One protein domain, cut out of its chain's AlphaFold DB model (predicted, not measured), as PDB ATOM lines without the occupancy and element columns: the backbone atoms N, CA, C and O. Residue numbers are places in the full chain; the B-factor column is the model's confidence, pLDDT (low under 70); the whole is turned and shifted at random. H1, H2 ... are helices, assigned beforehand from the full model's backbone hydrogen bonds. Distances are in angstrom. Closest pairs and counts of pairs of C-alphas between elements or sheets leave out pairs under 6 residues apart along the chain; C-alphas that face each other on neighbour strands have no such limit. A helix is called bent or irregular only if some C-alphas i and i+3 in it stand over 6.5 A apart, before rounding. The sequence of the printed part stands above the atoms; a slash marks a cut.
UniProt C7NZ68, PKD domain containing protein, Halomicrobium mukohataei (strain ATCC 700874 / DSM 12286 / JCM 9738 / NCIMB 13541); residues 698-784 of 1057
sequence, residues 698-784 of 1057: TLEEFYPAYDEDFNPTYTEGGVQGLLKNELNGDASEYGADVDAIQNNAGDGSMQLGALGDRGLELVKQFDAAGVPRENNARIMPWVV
ATOM      1  N   THR A 698      51.732 -35.683 -59.203       91.38
ATOM      2  CA  THR A 698      52.421 -35.210 -57.994       91.38
ATOM      3  C   THR A 698      51.588 -34.164 -57.258       91.38
ATOM      4  O   THR A 698      50.668 -33.579 -57.823       91.38
ATOM      5  N   LEU A 699      51.904 -33.921 -55.988       88.00
ATOM      6  CA  LEU A 699      51.263 -32.882 -55.187       88.00
ATOM      7  C   LEU A 699      51.466 -31.485 -55.803       88.00
ATOM      8  O   LEU A 699      50.510 -30.728 -55.906       88.00
ATOM      9  N   GLU A 700      52.666 -31.203 -56.315       87.25
ATOM     10  CA  GLU A 700      52.981 -29.985 -57.082       87.25
ATOM     11  C   GLU A 700      52.205 -29.906 -58.415       87.25
ATOM     12  O   GLU A 700      51.751 -28.842 -58.817       87.25
ATOM     13  N   GLU A 701      51.995 -31.028 -59.115       88.25
ATOM     14  CA  GLU A 701      51.167 -31.045 -60.334       88.25
ATOM     15  C   GLU A 701      49.678 -30.833 -60.024       88.25
ATOM     16  O   GLU A 701      48.953 -30.250 -60.830       88.25
ATOM     17  N   PHE A 702      49.215 -31.320 -58.871       88.19
ATOM     18  CA  PHE A 702      47.851 -31.123 -58.394       88.19
ATOM     19  C   PHE A 702      47.605 -29.665 -57.981       88.19
ATOM     20  O   PHE A 702      46.605 -29.075 -58.399       88.19
ATOM     21  N   TYR A 703      48.535 -29.078 -57.226       88.12
ATOM     22  CA  TYR A 703      48.503 -27.691 -56.775       88.12
ATOM     23  C   TYR A 703      49.864 -27.007 -57.043       88.12
ATOM     24  O   TYR A 703      50.788 -27.142 -56.246       88.12
ATOM     25  N   PRO A 704      50.008 -26.258 -58.157       83.25
ATOM     26  CA  PRO A 704      51.292 -25.669 -58.569       83.25
ATOM     27  C   PRO A 704      51.890 -24.625 -57.623       83.25
ATOM     28  O   PRO A 704      53.077 -24.333 -57.731       83.25
ATOM     29  N   ALA A 705      51.081 -24.047 -56.734       79.94
ATOM     30  CA  ALA A 705      51.525 -23.105 -55.706       79.94
ATOM     31  C   ALA A 705      51.855 -23.802 -54.367       79.94
ATOM     32  O   ALA A 705      51.969 -23.144 -53.337       79.94
ATOM     33  N   TYR A 706      51.989 -25.132 -54.368       79.81
ATOM     34  CA  TYR A 706      52.433 -25.892 -53.203       79.81
ATOM     35  C   TYR A 706      53.895 -25.561 -52.856       79.81
ATOM     36  O   TYR A 706      54.771 -25.691 -53.711       79.81
ATOM     37  N   ASP A 707      54.163 -25.200 -51.598       71.00
ATOM     38  CA  ASP A 707      55.499 -24.860 -51.074       71.00
ATOM     39  C   ASP A 707      55.772 -25.543 -49.714       71.00
ATOM     40  O   ASP A 707      54.873 -26.129 -49.110       71.00
ATOM     41  N   GLU A 708      57.007 -25.479 -49.210       59.56
ATOM     42  CA  GLU A 708      57.445 -26.063 -47.940       59.56
ATOM     43  C   GLU A 708      56.662 -25.548 -46.719       59.56
ATOM     44  O   GLU A 708      56.509 -26.294 -45.749       59.56
ATOM     45  N   ASP A 709      56.068 -24.353 -46.801       57.25
ATOM     46  CA  ASP A 709      55.176 -23.777 -45.781       57.25
ATOM     47  C   ASP A 709      53.841 -24.536 -45.635       57.25
ATOM     48  O   ASP A 709      53.168 -24.444 -44.604       57.25
ATOM     49  N   PHE A 710      53.465 -25.365 -46.619       58.62
ATOM     50  CA  PHE A 710      52.339 -26.303 -46.502       58.62
ATOM     51  C   PHE A 710      52.660 -27.504 -45.596       58.62
ATOM     52  O   PHE A 710      51.760 -28.266 -45.230       58.62
ATOM     53  N   ASN A 711      53.929 -27.692 -45.214       58.19
ATOM     54  CA  ASN A 711      54.378 -28.770 -44.344       58.19
ATOM     55  C   ASN A 711      54.643 -28.245 -42.919       58.19
ATOM     56  O   ASN A 711      55.746 -27.771 -42.636       58.19
ATOM     57  N   PRO A 712      53.687 -28.374 -41.976       52.03
ATOM     58  CA  PRO A 712      53.861 -27.880 -40.613       52.03
ATOM     59  C   PRO A 712      55.029 -28.607 -39.933       52.03
ATOM     60  O   PRO A 712      54.953 -29.786 -39.566       52.03
ATOM     61  N   THR A 713      56.139 -27.892 -39.762       50.00
ATOM     62  CA  THR A 713      57.380 -28.397 -39.156       50.00
ATOM     63  C   THR A 713      57.361 -28.360 -37.622       50.00
ATOM     64  O   THR A 713      58.297 -28.862 -36.998       50.00
ATOM     65  N   TYR A 714      56.295 -27.831 -37.007       48.12
ATOM     66  CA  TYR A 714      56.296 -27.379 -35.610       48.12
ATOM     67  C   TYR A 714      55.824 -28.364 -34.529       48.12
ATOM     68  O   TYR A 714      55.946 -28.069 -33.343       48.12
ATOM     69  N   THR A 715      55.382 -29.577 -34.865       45.50
ATOM     70  CA  THR A 715      55.277 -30.637 -33.838       45.50
ATOM     71  C   THR A 715      56.649 -31.281 -33.616       45.50
ATOM     72  O   THR A 715      57.518 -31.165 -34.479       45.50
ATOM     73  N   GLU A 716      56.887 -31.990 -32.501       37.66
ATOM     74  CA  GLU A 716      58.056 -32.879 -32.339       37.66
ATOM     75  C   GLU A 716      58.088 -33.935 -33.483       37.66
ATOM     76  O   GLU A 716      57.675 -35.084 -33.334       37.66
ATOM     77  N   GLY A 717      58.582 -33.530 -34.662       43.25
ATOM     78  CA  GLY A 717      58.707 -34.299 -35.898       43.25
ATOM     79  C   GLY A 717      57.830 -33.894 -37.106       43.25
ATOM     80  O   GLY A 717      58.055 -34.479 -38.161       43.25
ATOM     81  N   GLY A 718      56.878 -32.956 -37.040       55.22
ATOM     82  CA  GLY A 718      56.004 -32.596 -38.188       55.22
ATOM     83  C   GLY A 718      55.121 -33.752 -38.709       55.22
ATOM     84  O   GLY A 718      54.906 -34.738 -37.994       55.22
ATOM     85  N   VAL A 719      54.671 -33.703 -39.979       55.50
ATOM     86  CA  VAL A 719      54.054 -34.860 -40.691       55.50
ATOM     87  C   VAL A 719      54.910 -36.125 -40.504       55.50
ATOM     88  O   VAL A 719      54.393 -37.217 -40.261       55.50
ATOM     89  N   GLN A 720      56.242 -35.976 -40.516       56.38
ATOM     90  CA  GLN A 720      57.194 -37.075 -40.316       56.38
ATOM     91  C   GLN A 720      57.172 -37.675 -38.899       56.38
ATOM     92  O   GLN A 720      57.489 -38.850 -38.728       56.38
ATOM     93  N   GLY A 721      56.820 -36.896 -37.879       58.22
ATOM     94  CA  GLY A 721      56.703 -37.310 -36.484       58.22
ATOM     95  C   GLY A 721      55.376 -37.996 -36.227       58.22
ATOM     96  O   GLY A 721      55.353 -39.092 -35.671       58.22
ATOM     97  N   LEU A 722      54.285 -37.404 -36.710       58.91
ATOM     98  CA  LEU A 722      52.918 -37.900 -36.532       58.91
ATOM     99  C   LEU A 722      52.656 -39.185 -37.323       58.91
ATOM    100  O   LEU A 722      52.235 -40.189 -36.741       58.91
ATOM    101  N   LEU A 723      53.019 -39.226 -38.613       63.56
ATOM    102  CA  LEU A 723      52.910 -40.453 -39.411       63.56
ATOM    103  C   LEU A 723      53.771 -41.581 -38.839       63.56
ATOM    104  O   LEU A 723      53.434 -42.746 -39.001       63.56
ATOM    105  N   LYS A 724      54.881 -41.270 -38.162       60.59
ATOM    106  CA  LYS A 724      55.806 -42.271 -37.617       60.59
ATOM    107  C   LYS A 724      55.438 -42.750 -36.215       60.59
ATOM    108  O   LYS A 724      55.678 -43.923 -35.920       60.59
ATOM    109  N   ASN A 725      54.902 -41.866 -35.375       58.38
ATOM    110  CA  ASN A 725      54.644 -42.125 -33.960       58.38
ATOM    111  C   ASN A 725      53.172 -42.457 -33.668       58.38
ATOM    112  O   ASN A 725      52.925 -43.220 -32.736       58.38
ATOM    113  N   GLU A 726      52.221 -41.948 -34.461       61.53
ATOM    114  CA  GLU A 726      50.778 -42.103 -34.212       61.53
ATOM    115  C   GLU A 726      50.084 -42.959 -35.291       61.53
ATOM    116  O   GLU A 726      49.447 -43.956 -34.956       61.53
ATOM    117  N   LEU A 727      50.280 -42.691 -36.589       64.00
ATOM    118  CA  LEU A 727      49.461 -43.316 -37.654       64.00
ATOM    119  C   LEU A 727      50.101 -44.505 -38.401       64.00
ATOM    120  O   LEU A 727      49.391 -45.260 -39.058       64.00
ATOM    121  N   ASN A 728      51.417 -44.729 -38.276       61.97
ATOM    122  CA  ASN A 728      52.198 -45.649 -39.132       61.97
ATOM    123  C   ASN A 728      51.610 -47.067 -39.287       61.97
ATOM    124  O   ASN A 728      51.660 -47.675 -40.357       61.97
ATOM    125  N   GLY A 729      51.084 -47.616 -38.189       62.38
ATOM    126  CA  GLY A 729      50.535 -48.973 -38.157       62.38
ATOM    127  C   GLY A 729      49.224 -49.132 -38.923       62.38
ATOM    128  O   GLY A 729      49.012 -50.194 -39.495       62.38
ATOM    129  N   ASP A 730      48.404 -48.082 -38.969       66.25
ATOM    130  CA  ASP A 730      47.024 -48.153 -39.454       66.25
ATOM    131  C   ASP A 730      46.975 -47.657 -40.906       66.25
ATOM    132  O   ASP A 730      46.439 -48.333 -41.773       66.25
ATOM    133  N   ALA A 731      47.683 -46.567 -41.227       69.00
ATOM    134  CA  ALA A 731      47.769 -46.043 -42.594       69.00
ATOM    135  C   ALA A 731      48.353 -47.062 -43.598       69.00
ATOM    136  O   ALA A 731      47.913 -47.162 -44.743       69.00
ATOM    137  N   SER A 732      49.328 -47.869 -43.162       69.69
ATOM    138  CA  SER A 732      49.903 -48.928 -44.005       69.69
ATOM    139  C   SER A 732      48.974 -50.138 -44.198       69.69
ATOM    140  O   SER A 732      49.150 -50.883 -45.165       69.69
ATOM    141  N   GLU A 733      47.977 -50.335 -43.326       70.12
ATOM    142  CA  GLU A 733      46.939 -51.364 -43.480       70.12
ATOM    143  C   GLU A 733      45.975 -51.020 -44.628       70.12
ATOM    144  O   GLU A 733      45.563 -51.918 -45.363       70.12
ATOM    145  N   TYR A 734      45.742 -49.725 -44.866       71.19
ATOM    146  CA  TYR A 734      44.885 -49.189 -45.935       71.19
ATOM    147  C   TYR A 734      45.622 -48.918 -47.262       71.19
ATOM    148  O   TYR A 734      45.102 -48.270 -48.168       71.19
ATOM    149  N   GLY A 735      46.846 -49.434 -47.410       76.12
ATOM    150  CA  GLY A 735      47.594 -49.381 -48.671       76.12
ATOM    151  C   GLY A 735      48.330 -48.067 -48.950       76.12
ATOM    152  O   GLY A 735      48.865 -47.921 -50.050       76.12
ATOM    153  N   ALA A 736      48.413 -47.151 -47.982       83.50
ATOM    154  CA  ALA A 736      49.221 -45.942 -48.111       83.50
ATOM    155  C   ALA A 736      50.732 -46.245 -48.015       83.50
ATOM    156  O   ALA A 736      51.193 -47.014 -47.163       83.50
ATOM    157  N   ASP A 737      51.529 -45.602 -48.872       86.81
ATOM    158  CA  ASP A 737      52.993 -45.615 -48.831       86.81
ATOM    159  C   ASP A 737      53.494 -44.504 -47.898       86.81
ATOM    160  O   ASP A 737      53.890 -43.414 -48.313       86.81
ATOM    161  N   VAL A 738      53.456 -44.804 -46.598       78.88
ATOM    162  CA  VAL A 738      53.844 -43.880 -45.522       78.88
ATOM    163  C   VAL A 738      55.279 -43.364 -45.695       78.88
ATOM    164  O   VAL A 738      55.549 -42.200 -45.398       78.88
ATOM    165  N   ASP A 739      56.196 -44.192 -46.209       79.56
ATOM    166  CA  ASP A 739      57.578 -43.777 -46.474       79.56
ATOM    167  C   ASP A 739      57.628 -42.746 -47.616       79.56
ATOM    168  O   ASP A 739      58.366 -41.765 -47.527       79.56
ATOM    169  N   ALA A 740      56.855 -42.933 -48.691       83.50
ATOM    170  CA  ALA A 740      56.794 -41.971 -49.790       83.50
ATOM    171  C   ALA A 740      56.175 -40.633 -49.359       83.50
ATOM    172  O   ALA A 740      56.724 -39.588 -49.704       83.50
ATOM    173  N   ILE A 741      55.098 -40.652 -48.570       81.69
ATOM    174  CA  ILE A 741      54.461 -39.430 -48.046       81.69
ATOM    175  C   ILE A 741      55.452 -38.658 -47.168       81.69
ATOM    176  O   ILE A 741      55.713 -37.482 -47.405       81.69
ATOM    177  N   GLN A 742      56.085 -39.330 -46.200       76.44
ATOM    178  CA  GLN A 742      57.027 -38.690 -45.275       76.44
ATOM    179  C   GLN A 742      58.213 -38.023 -45.975       76.44
ATOM    180  O   GLN A 742      58.692 -36.985 -45.518       76.44
ATOM    181  N   ASN A 743      58.730 -38.647 -47.034       80.06
ATOM    182  CA  ASN A 743      59.946 -38.181 -47.692       80.06
ATOM    183  C   ASN A 743      59.684 -37.164 -48.806       80.06
ATOM    184  O   ASN A 743      60.598 -36.405 -49.109       80.06
ATOM    185  N   ASN A 744      58.485 -37.157 -49.398       84.19
ATOM    186  CA  ASN A 744      58.215 -36.438 -50.647       84.19
ATOM    187  C   ASN A 744      57.039 -35.445 -50.549       84.19
ATOM    188  O   ASN A 744      56.796 -34.705 -51.495       84.19
ATOM    189  N   ALA A 745      56.250 -35.432 -49.464       80.44
ATOM    190  CA  ALA A 745      55.154 -34.461 -49.336       80.44
ATOM    191  C   ALA A 745      55.687 -33.032 -49.156       80.44
ATOM    192  O   ALA A 745      55.140 -32.102 -49.729       80.44
ATOM    193  N   GLY A 746      56.773 -32.854 -48.399       75.75
ATOM    194  CA  GLY A 746      57.311 -31.526 -48.083       75.75
ATOM    195  C   GLY A 746      57.941 -30.773 -49.259       75.75
ATOM    196  O   GLY A 746      58.054 -29.562 -49.176       75.75
ATOM    197  N   ASP A 747      58.338 -31.456 -50.335       79.94
ATOM    198  CA  ASP A 747      58.913 -30.832 -51.539       79.94
ATOM    199  C   ASP A 747      57.973 -30.914 -52.756       79.94
ATOM    200  O   ASP A 747      58.415 -30.758 -53.892       79.94
ATOM    201  N   GLY A 748      56.692 -31.234 -52.529       83.44
ATOM    202  CA  GLY A 748      55.671 -31.353 -53.573       83.44
ATOM    203  C   GLY A 748      55.819 -32.577 -54.491       83.44
ATOM    204  O   GLY A 748      54.935 -32.851 -55.308       83.44
ATOM    205  N   SER A 749      56.887 -33.373 -54.355       89.50
ATOM    206  CA  SER A 749      57.180 -34.487 -55.268       89.50
ATOM    207  C   SER A 749      56.402 -35.777 -54.970       89.50
ATOM    208  O   SER A 749      56.505 -36.762 -55.713       89.50
ATOM    209  N   MET A 750      55.603 -35.799 -53.898       89.94
ATOM    210  CA  MET A 750      54.737 -36.922 -53.539       89.94
ATOM    211  C   MET A 750      53.742 -37.221 -54.659       89.94
ATOM    212  O   MET A 750      52.915 -36.386 -55.005       89.94
ATOM    213  N   GLN A 751      53.777 -38.445 -55.186       92.94
ATOM    214  CA  GLN A 751      52.731 -38.936 -56.082       92.94
ATOM    215  C   GLN A 751      51.471 -39.271 -55.288       92.94
ATOM    216  O   GLN A 751      51.560 -39.941 -54.259       92.94
ATOM    217  N   LEU A 752      50.300 -38.891 -55.794       91.44
ATOM    218  CA  LEU A 752      49.031 -39.074 -55.084       91.44
ATOM    219  C   LEU A 752      48.656 -40.547 -54.880       91.44
ATOM    220  O   LEU A 752      47.923 -40.885 -53.957       91.44
ATOM    221  N   GLY A 753      49.224 -41.461 -55.672       88.69
ATOM    222  CA  GLY A 753      49.114 -42.901 -55.432       88.69
ATOM    223  C   GLY A 753      49.744 -43.367 -54.113       88.69
ATOM    224  O   GLY A 753      49.424 -44.458 -53.648       88.69
ATOM    225  N   ALA A 754      50.608 -42.558 -53.488       88.94
ATOM    226  CA  ALA A 754      51.147 -42.842 -52.160       88.94
ATOM    227  C   ALA A 754      50.064 -42.818 -51.067       88.94
ATOM    228  O   ALA A 754      50.272 -43.407 -50.012       88.94
ATOM    229  N   LEU A 755      48.904 -42.204 -51.320       86.94
ATOM    230  CA  LEU A 755      47.790 -42.134 -50.371       86.94
ATOM    231  C   LEU A 755      47.007 -43.453 -50.237       86.94
ATOM    232  O   LEU A 755      46.148 -43.569 -49.366       86.94
ATOM    233  N   GLY A 756      47.282 -44.443 -51.092       85.50
ATOM    234  CA  GLY A 756      46.443 -45.635 -51.226       85.50
ATOM    235  C   GLY A 756      45.147 -45.356 -51.997       85.50
ATOM    236  O   GLY A 756      44.845 -44.212 -52.345       85.50
ATOM    237  N   ASP A 757      44.378 -46.410 -52.291       82.06
ATOM    238  CA  ASP A 757      43.183 -46.314 -53.146       82.06
ATOM    239  C   ASP A 757      42.117 -45.388 -52.528       82.06
ATOM    240  O   ASP A 757      41.595 -44.512 -53.215       82.06
ATOM    241  N   ARG A 758      41.864 -45.514 -51.216       78.50
ATOM    242  CA  ARG A 758      40.879 -44.695 -50.493       78.50
ATOM    243  C   ARG A 758      41.286 -43.228 -50.398       78.50
ATOM    244  O   ARG A 758      40.469 -42.354 -50.666       78.50
ATOM    245  N   GLY A 759      42.538 -42.955 -50.028       83.31
ATOM    246  CA  GLY A 759      43.030 -41.583 -49.917       83.31
ATOM    247  C   GLY A 759      43.002 -40.862 -51.266       83.31
ATOM    248  O   GLY A 759      42.556 -39.722 -51.343       83.31
ATOM    249  N   LEU A 760      43.385 -41.551 -52.347       87.19
ATOM    250  CA  LEU A 760      43.284 -41.010 -53.704       87.19
ATOM    251  C   LEU A 760      41.828 -40.758 -54.127       87.19
ATOM    252  O   LEU A 760      41.557 -39.776 -54.812       87.19
ATOM    253  N   GLU A 761      40.894 -41.631 -53.751       84.25
ATOM    254  CA  GLU A 761      39.471 -41.461 -54.058       84.25
ATOM    255  C   GLU A 761      38.849 -40.285 -53.300       84.25
ATOM    256  O   GLU A 761      38.150 -39.488 -53.918       84.25
ATOM    257  N   LEU A 762      39.182 -40.100 -52.019       85.62
ATOM    258  CA  LEU A 762      38.767 -38.923 -51.244       85.62
ATOM    259  C   LEU A 762      39.294 -37.623 -51.858       85.62
ATOM    260  O   LEU A 762      38.538 -36.675 -52.023       85.62
ATOM    261  N   VAL A 763      40.560 -37.584 -52.282       88.06
ATOM    262  CA  VAL A 763      41.123 -36.406 -52.966       88.06
ATOM    263  C   VAL A 763      40.355 -36.081 -54.245       88.06
ATOM    264  O   VAL A 763      40.075 -34.915 -54.515       88.06
ATOM    265  N   LYS A 764      39.999 -37.103 -55.030       85.38
ATOM    266  CA  LYS A 764      39.192 -36.927 -56.245       85.38
ATOM    267  C   LYS A 764      37.779 -36.465 -55.934       85.38
ATOM    268  O   LYS A 764      37.263 -35.630 -56.665       85.38
ATOM    269  N   GLN A 765      37.176 -37.009 -54.882       83.88
ATOM    270  CA  GLN A 765      35.860 -36.612 -54.404       83.88
ATOM    271  C   GLN A 765      35.865 -35.139 -53.991       83.88
ATOM    272  O   GLN A 765      35.025 -34.388 -54.463       83.88
ATOM    273  N   PHE A 766      36.844 -34.703 -53.196       86.19
ATOM    274  CA  PHE A 766      36.958 -33.310 -52.762       86.19
ATOM    275  C   PHE A 766      37.169 -32.362 -53.952       86.19
ATOM    276  O   PHE A 766      36.501 -31.337 -54.033       86.19
ATOM    277  N   ASP A 767      38.030 -32.723 -54.913       83.56
ATOM    278  CA  ASP A 767      38.225 -31.946 -56.150       83.56
ATOM    279  C   ASP A 767      36.935 -31.861 -56.984       83.56
ATOM    280  O   ASP A 767      36.572 -30.789 -57.461       83.56
ATOM    281  N   ALA A 768      36.204 -32.973 -57.124       77.94
ATOM    282  CA  ALA A 768      34.938 -33.018 -57.858       77.94
ATOM    283  C   ALA A 768      33.812 -32.245 -57.153       77.94
ATOM    284  O   ALA A 768      32.972 -31.645 -57.821       77.94
ATOM    285  N   ALA A 769      33.814 -32.223 -55.819       74.44
ATOM    286  CA  ALA A 769      32.877 -31.465 -54.999       74.44
ATOM    287  C   ALA A 769      33.203 -29.959 -54.940       74.44
ATOM    288  O   ALA A 769      32.507 -29.209 -54.264       74.44
ATOM    289  N   GLY A 770      34.249 -29.504 -55.640       74.75
ATOM    290  CA  GLY A 770      34.618 -28.091 -55.705       74.75
ATOM    291  C   GLY A 770      35.397 -27.587 -54.493       74.75
ATOM    292  O   GLY A 770      35.570 -26.378 -54.359       74.75
ATOM    293  N   VAL A 771      35.909 -28.478 -53.632       79.19
ATOM    294  CA  VAL A 771      36.827 -28.078 -52.557       79.19
ATOM    295  C   VAL A 771      38.068 -27.461 -53.205       79.19
ATOM    296  O   VAL A 771      38.701 -28.126 -54.037       79.19
ATOM    297  N   PRO A 772      38.463 -26.227 -52.832       81.94
ATOM    298  CA  PRO A 772      39.645 -25.589 -53.390       81.94
ATOM    299  C   PRO A 772      40.863 -26.519 -53.332       81.94
ATOM    300  O   PRO A 772      41.150 -27.133 -52.301       81.94
ATOM    301  N   ARG A 773      41.597 -26.646 -54.448       84.00
ATOM    302  CA  ARG A 773      42.751 -27.564 -54.538       84.00
ATOM    303  C   ARG A 773      43.823 -27.276 -53.502       84.00
ATOM    304  O   ARG A 773      44.493 -28.202 -53.059       84.00
ATOM    305  N   GLU A 774      43.950 -26.021 -53.097       81.62
ATOM    306  CA  GLU A 774      44.785 -25.625 -51.971       81.62
ATOM    307  C   GLU A 774      44.362 -26.339 -50.673       81.62
ATOM    308  O   GLU A 774      45.172 -27.038 -50.065       81.62
ATOM    309  N   ASN A 775      43.085 -26.241 -50.283       80.06
ATOM    310  CA  ASN A 775      42.534 -26.886 -49.083       80.06
ATOM    311  C   ASN A 775      42.703 -28.406 -49.152       80.06
ATOM    312  O   ASN A 775      43.160 -29.038 -48.198       80.06
ATOM    313  N   ASN A 776      42.401 -28.987 -50.315       84.31
ATOM    314  CA  ASN A 776      42.585 -30.411 -50.564       84.31
ATOM    315  C   ASN A 776      44.063 -30.810 -50.389       84.31
ATOM    316  O   ASN A 776      44.352 -31.754 -49.659       84.31
ATOM    317  N   ALA A 777      45.015 -30.046 -50.944       83.31
ATOM    318  CA  ALA A 777      46.453 -30.276 -50.780       83.31
ATOM    319  C   ALA A 777      46.924 -30.177 -49.315       83.31
ATOM    320  O   ALA A 777      47.761 -30.983 -48.904       83.31
ATOM    321  N   ARG A 778      46.359 -29.262 -48.511       78.38
ATOM    322  CA  ARG A 778      46.683 -29.093 -47.076       78.38
ATOM    323  C   ARG A 778      46.312 -30.318 -46.236       78.38
ATOM    324  O   ARG A 778      47.090 -30.752 -45.383       78.38
ATOM    325  N   ILE A 779      45.139 -30.901 -46.474       78.81
ATOM    326  CA  ILE A 779      44.670 -32.077 -45.719       78.81
ATOM    327  C   ILE A 779      45.161 -33.406 -46.298       78.81
ATOM    328  O   ILE A 779      45.165 -34.424 -45.606       78.81
ATOM    329  N   MET A 780      45.598 -33.411 -47.557       83.25
ATOM    330  CA  MET A 780      45.934 -34.614 -48.312       83.25
ATOM    331  C   MET A 780      46.925 -35.560 -47.614       83.25
ATOM    332  O   MET A 780      46.664 -36.763 -47.595       83.25
ATOM    333  N   PRO A 781      48.024 -35.097 -46.986       76.31
ATOM    334  CA  PRO A 781      48.949 -35.999 -46.295       76.31
ATOM    335  C   PRO A 781      48.326 -36.715 -45.084       76.31
ATOM    336  O   PRO A 781      48.894 -37.692 -44.593       76.31
ATOM    337  N   TRP A 782      47.173 -36.241 -44.604       75.19
ATOM    338  CA  TRP A 782      46.487 -36.723 -43.407       75.19
ATOM    339  C   TRP A 782      45.337 -37.687 -43.712       75.19
ATOM    340  O   TRP A 782      45.022 -38.528 -42.869       75.19
ATOM    341  N   VAL A 783      44.769 -37.654 -44.926       78.94
ATOM    342  CA  VAL A 783      43.642 -38.529 -45.322       78.94
ATOM    343  C   VAL A 783      43.970 -40.026 -45.241       78.94
ATOM    344  O   VAL A 783      43.078 -40.861 -45.140       78.94
ATOM    345  N   VAL A 784      45.256 -40.382 -45.223       74.50
ATOM    346  CA  VAL A 784      45.734 -41.767 -45.072       74.50
ATOM    347  C   VAL A 784      45.515 -42.352 -43.677       74.50
ATOM    348  O   VAL A 784      45.641 -43.560 -43.495       74.50
TER     349      VAL A 784
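AT A GLANCE: This is residues 698 to 784 of the 1057 residues of the protein "PKD domain containing protein" of Halomicrobium mukohataei (strain ATCC 700874 / DSM 12286 / JCM 9738 / NCIMB 13541) (UniProt C7NZ68). The kinked helix H4 and the short helix H5 make a V, joined near the end of H4, at one end of the domain; a helical hairpin of H2 and H3 makes the other end, with H3 packing on the first part of H4. The very short helix H1 sits beside H5, the long link of residues 703 to 717 runs along one edge from H1 to H2, and the last printed residues, 780 to 784, turn from H5 into the middle. The printed part has 87 residues with five named helices, H1 to H5 in order along the chain, and no named strand, and its class is all helix. It is compact, with a radius of gyration of the C-alphas of 12.0 A, and its C-alphas span 33 by 27 by 17 A.

IN THESE COORDINATES: The longest helix by residues is H4, residues 752 to 768, 15.6 A from first to last C-alpha. It begins at C-alpha 752, at (49.031, -39.074, -55.084), and ends at C-alpha 768, at (34.938, -33.018, -57.858). It has a kink of 94 degrees near residue 759 and is irregular, with C-alphas 754 and 757 8.7 A apart. H5 covers residues 773 to 779 and is 10.1 A long, ending at C-alpha 779, at (44.670, -32.077, -45.719). H3, residues 738 to 744, is 10.0 A long. H2, residues 718 to 731, is 16.4 A long and is also irregular, with C-alphas 726 and 729 7.9 A apart. H1 is residues 699 to 702, 5.0 A from first to last C-alpha, and begins at C-alpha 699, at (51.263, -32.882, -55.187).

HOW THE PARTS SIT: H4 touches H5 with residues 763 to 767 alone, and the closest C-alphas of the two, those of Asp 767 and Arg 773, are 6.5 A apart. The two run opposite ways at a steep tilt of 47 degrees. H4 touches H3 with residues 754 to 755 alone, the closest C-alphas being those of Ala 740 and Ala 754, 6.2 A apart; the two lines are about perpendicular, at 74 degrees. H2 and H3 form a helical hairpin: they touch and run opposite ways at a shallow tilt of 27 degrees, and their closest C-alphas, those of Gln 720 and Gln 742, are 5.2 A apart. With one of these three pairs at a shallow tilt, the helix packing is mostly crossed, but only just. H1 and H5 only just touch, with 3 pairs of C-alphas within 8 A, the closest being those of Leu 699 and Ala 777, 7.0 A apart. H1 and H4 are close but not clearly touching, with the closest C-alphas, those of Leu 699 and Leu 752, 6.6 A apart. H2 is apart from H1, H4 and H5, and H3 is apart from H1 and H5. Every O i to N i+4 pair is within hydrogen-bond range in H3 and H5, against 9 of 13 in H4 and 5 of 10 in H2, while H1 is too short for such a pair.

THE WHOLE: The two C-alphas farthest apart, those of Glu 716 and Ala 768, are 34.4 A apart, and the first and last printed C-alphas, those of Thr 698 and Val 784, are 16.0 A apart. The printed part has no cut. The link from H1 to H2 is long, with 15 residues whose C-alphas lie 10 to 18 A from the mean of the C-alphas. The links from H2 to H3 and from H3 to H4 are short, and the link from H4 to H5 is tight. The mean pLDDT of the printed part is 75.1; residues 708 to 732 are under 70, and the mean over H2 is 61.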